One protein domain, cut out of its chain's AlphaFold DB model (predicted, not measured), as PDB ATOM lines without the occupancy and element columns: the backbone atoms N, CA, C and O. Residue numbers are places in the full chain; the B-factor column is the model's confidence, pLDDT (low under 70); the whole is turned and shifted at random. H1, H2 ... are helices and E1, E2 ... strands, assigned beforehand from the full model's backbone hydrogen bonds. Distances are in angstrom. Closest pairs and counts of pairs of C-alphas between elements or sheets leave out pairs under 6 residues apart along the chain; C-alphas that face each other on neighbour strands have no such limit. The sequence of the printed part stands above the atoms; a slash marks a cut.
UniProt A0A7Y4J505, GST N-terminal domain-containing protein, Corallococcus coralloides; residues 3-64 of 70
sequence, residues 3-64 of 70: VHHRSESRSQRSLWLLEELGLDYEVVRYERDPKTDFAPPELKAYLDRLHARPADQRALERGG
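What this domain is: This is residues 3 to 64 of the 70 residues of the protein "GST N-terminal domain-containing protein" of Corallococcus coralloides (UniProt A0A7Y4J505). This is a loose, open L: the two-strand sheet of E1 and E2 with H1 makes one arm, H2 followed by H3 makes the other, and the link of residues 31 to 40 lies at the corner. H3, at the far end of the second arm, is well away from the sheet and H1; residues 52 to 59 stand free there. The printed part has 62 residues, with three named helices and two named strands in the order E1, H1, E2, H2, H3; the sheet E1 = E2 is parallel and the class is mixed, helices and strands. The whole is loose, with a radius of gyration of the C-alphas of 14.0 A, and flat, spanning 36 by 34 by 18 A.

How they stand to each other: Look first at E1, residues 3 to 6, and E2, residues 26 to 30: they are parallel neighbours at 25 degrees, and C-alphas 4 and 28, which face each other, are 4.8 A apart. Across this pair you will find N 3 and O 26 at 2.8 A and N 28 and O 3 at 2.9 A, within hydrogen-bond range. Between them in the chain comes H1, residues 12 to 20; E1, H1 and E2 form a strand-helix-strand unit, two parallel neighbour strands with a helix between, and its crossover is right-handed. The closest C-alphas of E1 and H1 are those of His 5 and Gln 12, 7.6 A apart. Now turn to H2, residues 41 to 51: its closest C-alpha pair with E2 is Leu 43 and Tyr 30, 6.7 A apart. E1 and H2 are near each other, with 5 pairs of C-alphas within 10 A. H3, residues 54 to 63, is close to H2 but not clearly touching it, the closest C-alphas being those of Leu 50 and Asp 56 at 7.2 A. These two helices run the same way at a steep tilt of 69.5 degrees, only just short of about perpendicular. H1 is apart from H2 and from H3. In H1, H2 and H3 every O i to N i+4 pair is within hydrogen-bond range.

Where its parts are: Find C-alpha 3 at (-8.887, -26.485, 45.525), where E1 begins; it runs 9.9 A to Arg 6. E2 goes from Glu 26 to Tyr 30, 13.1 A. H1 runs from Gln 12 to Glu 20, 12.8 A. Find C-alpha 41 at (7.512, -27.864, 51.167); from there H2 runs 15.6 A to His 51. H3 runs 14.0 A from Pro 54 and ends at C-alpha 63, at (0.287, -26.389, 24.277).

The domain as a whole: Look for the two C-alphas farthest apart at Lys 35 and Arg 62, 38.3 A from each other. The printed part, residues 3 to 64, has no cut. The links from E1 to H1, H1 to E2 and H2 to H3 are tight; that from E2 to H2, 10 residues, is short, and no link is long. The mean pLDDT of the printed part is 89.7, and no printed residue is under 70.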
ATOM      1  N   VAL A   3      -9.599 -27.630  46.104       91.38
ATOM      2  CA  VAL A   3      -8.887 -26.485  45.525       91.38
ATOM      3  C   VAL A   3      -7.668 -26.177  46.383       91.38
ATOM      4  O   VAL A   3      -7.782 -25.773  47.537       91.38
ATOM      5  N   HIS A   4      -6.486 -26.377  45.805       91.38
ATOM      6  CA  HIS A   4      -5.211 -26.082  46.451       91.38
ATOM      7  C   HIS A   4      -4.864 -24.606  46.219       91.38
ATOM      8  O   HIS A   4      -4.551 -24.208  45.095       91.38
ATOM      9  N   HIS A   5      -4.949 -23.793  47.272       89.44
ATOM     10  CA  HIS A   5      -4.792 -22.340  47.221       89.44
ATOM     11  C   HIS A   5      -3.601 -21.883  48.068       89.44
ATOM     12  O   HIS A   5      -3.452 -22.290  49.216       89.44
ATOM     13  N   ARG A   6      -2.777 -20.990  47.517       89.75
ATOM     14  CA  ARG A   6      -1.721 -20.265  48.243       89.75
ATOM     15  C   ARG A   6      -2.033 -18.769  48.220       89.75
ATOM     16  O   ARG A   6      -2.543 -18.297  47.196       89.75
ATOM     17  N   SER A   7      -1.685 -18.035  49.276       79.00
ATOM     18  CA  SER A   7      -1.773 -16.568  49.298       79.00
ATOM     19  C   SER A   7      -1.113 -15.947  48.053       79.00
ATOM     20  O   SER A   7      -0.089 -16.431  47.550       79.00
ATOM     21  N   GLU A   8      -1.800 -14.953  47.474       78.56
ATOM     22  CA  GLU A   8      -1.433 -14.261  46.223       78.56
ATOM     23  C   GLU A   8      -1.282 -15.166  44.984       78.56
ATOM     24  O   GLU A   8      -0.638 -14.828  43.988       78.56
ATOM     25  N   SER A   9      -1.875 -16.362  45.006       82.25
ATOM     26  CA  SER A   9      -1.870 -17.246  43.841       82.25
ATOM     27  C   SER A   9      -2.961 -16.900  42.826       82.25
ATOM     28  O   SER A   9      -4.031 -16.381  43.140       82.25
ATOM     29  N   ARG A  10      -2.732 -17.312  41.574       82.88
ATOM     30  CA  ARG A  10      -3.687 -17.170  40.459       82.88
ATOM     31  C   ARG A  10      -4.988 -17.971  40.639       82.88
ATOM     32  O   ARG A  10      -5.902 -17.807  39.838       82.88
ATOM     33  N   SER A  11      -5.085 -18.817  41.670       85.00
ATOM     34  CA  SER A  11      -6.270 -19.643  41.948       85.00
ATOM     35  C   SER A  11      -7.446 -18.857  42.544       85.00
ATOM     36  O   SER A  11      -8.555 -19.378  42.582       85.00
ATOM     37  N   GLN A  12      -7.246 -17.590  42.935       89.44
ATOM     38  CA  GLN A  12      -8.316 -16.737  43.467       89.44
ATOM     39  C   GLN A  12      -9.522 -16.635  42.521       89.44
ATOM     40  O   GLN A  12     -10.664 -16.726  42.960       89.44
ATOM     41  N   ARG A  13      -9.281 -16.502  41.211       90.81
ATOM     42  CA  ARG A  13     -10.368 -16.420  40.220       90.81
ATOM     43  C   ARG A  13     -11.136 -17.731  40.091       90.81
ATOM     44  O   ARG A  13     -12.329 -17.712  39.826       90.81
ATOM     45  N   SER A  14     -10.454 -18.861  40.272       91.62
ATOM     46  CA  SER A  14     -11.095 -20.175  40.255       91.62
ATOM     47  C   SER A  14     -12.016 -20.359  41.457       91.62
ATOM     48  O   SER A  14     -13.081 -20.928  41.287       91.62
ATOM     49  N   LEU A  15     -11.643 -19.850  42.638       91.94
ATOM     50  CA  LEU A  15     -12.515 -19.869  43.818       91.94
ATOM     51  C   LEU A  15     -13.801 -19.079  43.558       91.94
ATOM     52  O   LEU A  15     -14.879 -19.629  43.718       91.94
ATOM     53  N   TRP A  16     -13.690 -17.843  43.059       93.50
ATOM     54  CA  TRP A  16     -14.868 -17.046  42.698       93.50
ATOM     55  C   TRP A  16     -15.760 -17.744  41.677       93.50
ATOM     56  O   TRP A  16     -16.968 -17.777  41.851       93.50
ATOM     57  N   LEU A  17     -15.178 -18.353  40.641       95.56
ATOM     58  CA  LEU A  17     -15.965 -19.104  39.667       95.56
ATOM     59  C   LEU A  17     -16.733 -20.269  40.314       95.56
ATOM     60  O   LEU A  17     -17.865 -20.530  39.930       95.56
ATOM     61  N   LEU A  18     -16.128 -20.979  41.267       95.81
ATOM     62  CA  LEU A  18     -16.797 -22.088  41.954       95.81
ATOM     63  C   LEU A  18     -17.944 -21.607  42.845       95.81
ATOM     64  O   LEU A  18     -18.977 -22.272  42.874       95.81
ATOM     65  N   GLU A  19     -17.779 -20.454  43.498       95.06
ATOM     66  CA  GLU A  19     -18.849 -19.785  44.250       95.06
ATOM     67  C   GLU A  19     -20.021 -19.397  43.339       95.06
ATOM     68  O   GLU A  19     -21.157 -19.771  43.610       95.06
ATOM     69  N   GLU A  20     -19.755 -18.724  42.213       97.06
ATOM     70  CA  GLU A  20     -20.795 -18.306  41.256       97.06
ATOM     71  C   GLU A  20     -21.558 -19.495  40.653       97.06
ATOM     72  O   GLU A  20     -22.748 -19.405  40.354       97.06
ATOM     73  N   LEU A  21     -20.881 -20.632  40.472       97.12
ATOM     74  CA  LEU A  21     -21.495 -21.864  39.976       97.12
ATOM     75  C   LEU A  21     -22.195 -22.681  41.076       97.12
ATOM     76  O   LEU A  21     -22.807 -23.700  40.755       97.12
ATOM     77  N   GLY A  22     -22.095 -22.276  42.348       95.88
ATOM     78  CA  GLY A  22     -22.684 -22.987  43.486       95.88
ATOM     79  C   GLY A  22     -22.161 -24.417  43.652       95.88
ATOM     80  O   GLY A  22     -22.911 -25.305  44.051       95.88
ATOM     81  N   LEU A  23     -20.903 -24.674  43.278       96.75
ATOM     82  CA  LEU A  23     -20.319 -26.015  43.327       96.75
ATOM     83  C   LEU A  23     -19.680 -26.284  44.685       96.75
ATOM     84  O   LEU A  23     -18.936 -25.457  45.191       96.75
ATOM     85  N   ASP A  24     -19.859 -27.492  45.218       96.19
ATOM     86  CA  ASP A  24     -19.217 -27.880  46.474       96.19
ATOM     87  C   ASP A  24     -17.707 -28.113  46.307       96.19
ATOM     88  O   ASP A  24     -17.226 -28.980  45.549       96.19
ATOM     89  N   TYR A  25     -16.920 -27.380  47.092       95.25
ATOM     90  CA  TYR A  25     -15.476 -27.533  47.117       95.25
ATOM     91  C   TYR A  25     -14.868 -27.331  48.506       95.25
ATOM     92  O   TYR A  25     -15.411 -26.674  49.383       95.25
ATOM     93  N   GLU A  26     -13.701 -27.936  48.693       95.69
ATOM     94  CA  GLU A  26     -12.880 -27.839  49.894       95.69
ATOM     95  C   GLU A  26     -11.609 -27.060  49.546       95.69
ATOM     96  O   GLU A  26     -10.934 -27.380  48.561       95.69
ATOM     97  N   VAL A  27     -11.257 -26.057  50.353       92.88
ATOM     98  CA  VAL A  27     -10.020 -25.289  50.169       92.88
ATOM     99  C   VAL A  27      -8.908 -25.866  51.028       92.88
ATOM    100  O   VAL A  27      -8.985 -25.853  52.253       92.88
ATOM    101  N   VAL A  28      -7.821 -26.281  50.381       92.69
ATOM    102  CA  VAL A  28      -6.556 -26.601  51.049       92.69
ATOM    103  C   VAL A  28      -5.647 -25.386  50.932       92.69
ATOM    104  O   VAL A  28      -5.189 -25.054  49.835       92.69
ATOM    105  N   ARG A  29      -5.415 -24.703  52.056       90.12
ATOM    106  CA  ARG A  29      -4.589 -23.493  52.121       90.12
ATOM    107  C   ARG A  29      -3.122 -23.831  52.366       90.12
ATOM    108  O   ARG A  29      -2.803 -24.641  53.229       90.12
ATOM    109  N   TYR A  30      -2.250 -23.165  51.622       89.88
ATOM    110  CA  TYR A  30      -0.804 -23.194  51.789       89.88
ATOM    111  C   TYR A  30      -0.323 -21.783  52.104       89.88
ATOM    112  O   TYR A  30      -0.455 -20.885  51.269       89.88
ATOM    113  N   GLU A  31       0.246 -21.596  53.288       88.12
ATOM    114  CA  GLU A  31       0.878 -20.333  53.661       88.12
ATOM    115  C   GLU A  31       2.330 -20.313  53.195       88.12
ATOM    116  O   GLU A  31       2.995 -21.349  53.133       88.12
ATOM    117  N   ARG A  32       2.814 -19.131  52.815       87.38
ATOM    118  CA  ARG A  32       4.220 -18.939  52.447       87.38
ATOM    119  C   ARG A  32       5.079 -18.978  53.705       87.38
ATOM    120  O   ARG A  32       4.609 -18.655  54.796       87.38
ATOM    121  N   ASP A  33       6.338 -19.366  53.550       85.62
ATOM    122  CA  ASP A  33       7.305 -19.262  54.639       85.62
ATOM    123  C   ASP A  33       7.462 -17.777  55.025       85.62
ATOM    124  O   ASP A  33       7.862 -16.975  54.181       85.62
ATOM    125  N   PRO A  34       7.185 -17.381  56.280       85.62
ATOM    126  CA  PRO A  34       7.225 -15.978  56.690       85.62
ATOM    127  C   PRO A  34       8.630 -15.355  56.645       85.62
ATOM    128  O   PRO A  34       8.754 -14.136  56.716       85.62
ATOM    129  N   LYS A  35       9.695 -16.164  56.571       88.19
ATOM    130  CA  LYS A  35      11.090 -15.699  56.545       88.19
ATOM    131  C   LYS A  35      11.648 -15.609  55.133       88.19
ATOM    132  O   LYS A  35      12.383 -14.676  54.826       88.19
ATOM    133  N   THR A  36      11.363 -16.613  54.310       87.88
ATOM    134  CA  THR A  36      11.938 -16.737  52.961       87.88
ATOM    135  C   THR A  36      10.969 -16.328  51.860       87.88
ATOM    136  O   THR A  36      11.366 -16.217  50.705       87.88
ATOM    137  N   ASP A  37       9.699 -16.132  52.216       82.94
ATOM    138  CA  ASP A  37       8.575 -15.941  51.309       82.94
ATOM    139  C   ASP A  37       8.405 -17.089  50.296       82.94
ATOM    140  O   ASP A  37       7.626 -16.988  49.360       82.94
ATOM    141  N   PHE A  38       9.086 -18.228  50.436       85.12
ATOM    142  CA  PHE A  38       8.920 -19.325  49.486       85.12
ATOM    143  C   PHE A  38       7.639 -20.125  49.722       85.12
ATOM    144  O   PHE A  38       7.000 -20.088  50.774       85.12
ATOM    145  N   ALA A  39       7.250 -20.873  48.686       83.81
ATOM    146  CA  ALA A  39       6.200 -21.870  48.808       83.81
ATOM    147  C   ALA A  39       6.584 -22.919  49.868       83.81
ATOM    148  O   ALA A  39       7.743 -23.343  49.899       83.81
ATOM    149  N   PRO A  40       5.623 -23.385  50.681       86.62
ATOM    150  CA  PRO A  40       5.908 -24.371  51.708       86.62
ATOM    151  C   PRO A  40       6.257 -25.732  51.068       86.62
ATOM    152  O   PRO A  40       5.765 -26.042  49.969       86.62
ATOM    153  N   PRO A  41       7.089 -26.570  51.713       86.12
ATOM    154  CA  PRO A  41       7.512 -27.864  51.167       86.12
ATOM    155  C   PRO A  41       6.351 -28.799  50.787       86.12
ATOM    156  O   PRO A  41       6.429 -29.535  49.800       86.12
ATOM    157  N   GLU A  42       5.240 -28.742  51.518       86.19
ATOM    158  CA  GLU A  42       4.035 -29.538  51.280       86.19
ATOM    159  C   GLU A  42       3.376 -29.189  49.941       86.19
ATOM    160  O   GLU A  42       2.837 -30.068  49.259       86.19
ATOM    161  N   LEU A  43       3.454 -27.918  49.523       88.19
ATOM    162  CA  LEU A  43       2.962 -27.486  48.217       88.19
ATOM    163  C   LEU A  43       3.838 -28.054  47.096       88.19
ATOM    164  O   LEU A  43       3.309 -28.489  46.073       88.19
ATOM    165  N   LYS A  44       5.161 -28.116  47.294       87.19
ATOM    166  CA  LYS A  44       6.083 -28.695  46.307       87.19
ATOM    167  C   LYS A  44       5.743 -30.158  46.021       87.19
ATOM    168  O   LYS A  44       5.595 -30.530  44.863       87.19
ATOM    169  N   ALA A  45       5.549 -30.969  47.061       88.44
ATOM    170  CA  ALA A  45       5.213 -32.383  46.893       88.44
ATOM    171  C   ALA A  45       3.894 -32.591  46.126       88.44
ATOM    172  O   ALA A  45       3.767 -33.532  45.342       88.44
ATOM    173  N   TYR A  46       2.906 -31.716  46.334       89.88
ATOM    174  CA  TYR A  46       1.662 -31.743  45.568       89.88
ATOM    175  C   TYR A  46       1.881 -31.382  44.091       89.88
ATOM    176  O   TYR A  46       1.363 -32.077  43.215       89.88
ATOM    177  N   LEU A  47       2.669 -30.340  43.808       90.19
ATOM    178  CA  LEU A  47       2.998 -29.923  42.441       90.19
ATOM    179  C   LEU A  47       3.774 -31.003  41.682       90.19
ATOM    180  O   LEU A  47       3.439 -31.292  40.538       90.19
ATOM    181  N   ASP A  48       4.732 -31.663  42.333       90.81
ATOM    182  CA  ASP A  48       5.493 -32.762  41.728       90.81
ATOM    183  C   ASP A  48       4.551 -33.905  41.293       90.81
ATOM    184  O   ASP A  48       4.639 -34.410  40.174       90.81
ATOM    185  N   ARG A  49       3.560 -34.254  42.130       92.06
ATOM    186  CA  ARG A  49       2.520 -35.238  41.772       92.06
ATOM    187  C   ARG A  49       1.595 -34.751  40.659       92.06
ATOM    188  O   ARG A  49       1.074 -35.575  39.913       92.06
ATOM    189  N   LEU A  50       1.321 -33.449  40.590       91.38
ATOM    190  CA  LEU A  50       0.474 -32.862  39.553       91.38
ATOM    191  C   LEU A  50       1.168 -32.932  38.186       91.38
ATOM    192  O   LEU A  50       0.555 -33.424  37.241       91.38
ATOM    193  N   HIS A  51       2.443 -32.540  38.112       90.19
ATOM    194  CA  HIS A  51       3.243 -32.574  36.881       90.19
ATOM    195  C   HIS A  51       3.539 -34.000  36.389       90.19
ATOM    196  O   HIS A  51       3.698 -34.244  35.193       90.19
ATOM    197  N   ALA A  52       3.562 -34.980  37.298       93.19
ATOM    198  CA  ALA A  52       3.712 -36.389  36.940       93.19
ATOM    199  C   ALA A  52       2.464 -36.994  36.261       93.19
ATOM    200  O   ALA A  52       2.516 -38.120  35.763       93.19
ATOM    201  N   ARG A  53       1.316 -36.298  36.248       94.19
ATOM    202  CA  ARG A  53       0.091 -36.839  35.643       94.19
ATOM    203  C   ARG A  53       0.231 -36.895  34.115       94.19
ATOM    204  O   ARG A  53       0.610 -35.894  33.514       94.19
ATOM    205  N   PRO A  54      -0.228 -37.971  33.445       95.38
ATOM    206  CA  PRO A  54      -0.226 -38.039  31.980       95.38
ATOM    207  C   PRO A  54      -0.991 -36.893  31.306       95.38
ATOM    208  O   PRO A  54      -0.693 -36.518  30.180       95.38
ATOM    209  N   ALA A  55      -1.997 -36.333  31.984       92.94
ATOM    210  CA  ALA A  55      -2.737 -35.179  31.484       92.94
ATOM    211  C   ALA A  55      -1.874 -33.912  31.392       92.94
ATOM    212  O   ALA A  55      -2.063 -33.143  30.456       92.94
ATOM    213  N   ASP A  56      -0.938 -33.723  32.324       87.75
ATOM    214  CA  ASP A  56      -0.007 -32.594  32.325       87.75
ATOM    215  C   ASP A  56       0.975 -32.718  31.155       87.75
ATOM    216  O   ASP A  56       1.087 -31.809  30.339       87.75
ATOM    217  N   GLN A  57       1.550 -33.910  30.972       86.75
ATOM    218  CA  GLN A  57       2.431 -34.215  29.839       86.75
ATOM    219  C   GLN A  57       1.738 -33.976  28.489       86.75
ATOM    220  O   GLN A  57       2.247 -33.239  27.649       86.75
ATOM    221  N   ARG A  58       0.512 -34.489  28.315       92.25
ATOM    222  CA  ARG A  58      -0.292 -34.232  27.106       92.25
ATOM    223  C   ARG A  58      -0.599 -32.748  26.901       92.25
ATOM    224  O   ARG A  58      -0.689 -32.288  25.765       92.25
ATOM    225  N   ALA A  59      -0.822 -32.002  27.983       89.31
ATOM    226  CA  ALA A  59      -1.073 -30.569  27.901       89.31
ATOM    227  C   ALA A  59       0.180 -29.808  27.442       89.31
ATOM    228  O   ALA A  59       0.052 -28.903  26.621       89.31
ATOM    229  N   LEU A  60       1.370 -30.204  27.907       87.88
ATOM    230  CA  LEU A  60       2.649 -29.645  27.458       87.88
ATOM    231  C   LEU A  60       2.912 -29.950  25.978       87.88
ATOM    232  O   LEU A  60       3.244 -29.041  25.218       87.88
ATOM    233  N   GLU A  61       2.687 -31.195  25.553       89.50
ATOM    234  CA  GLU A  61       2.809 -31.610  24.149       89.50
ATOM    235  C   GLU A  61       1.876 -30.804  23.235       89.50
ATOM    236  O   GLU A  61       2.289 -30.320  22.183       89.50
ATOM    237  N   ARG A  62       0.614 -30.619  23.647       91.00
ATOM    238  CA  ARG A  62      -0.397 -29.899  22.861       91.00
ATOM    239  C   ARG A  62      -0.226 -28.378  22.899       91.00
ATOM    240  O   ARG A  62      -0.570 -27.709  21.928       91.00
ATOM    241  N   GLY A  63       0.222 -27.830  24.026       84.56
ATOM    242  CA  GLY A  63       0.287 -26.389  24.277       84.56
ATOM    243  C   GLY A  63       1.459 -25.687  23.594       84.56
ATOM    244  O   GLY A  63       1.402 -24.474  23.391       84.56
ATOM    245  N   GLY A  64       2.497 -26.433  23.208       81.75
ATOM    246  CA  GLY A  64       3.719 -25.865  22.647       81.75
ATOM    247  C   GLY A  64       4.520 -25.043  23.671       81.75
ATOM    248  O   GLY A  64       4.143 -24.934  24.841       81.75
TER     249      GLY A  64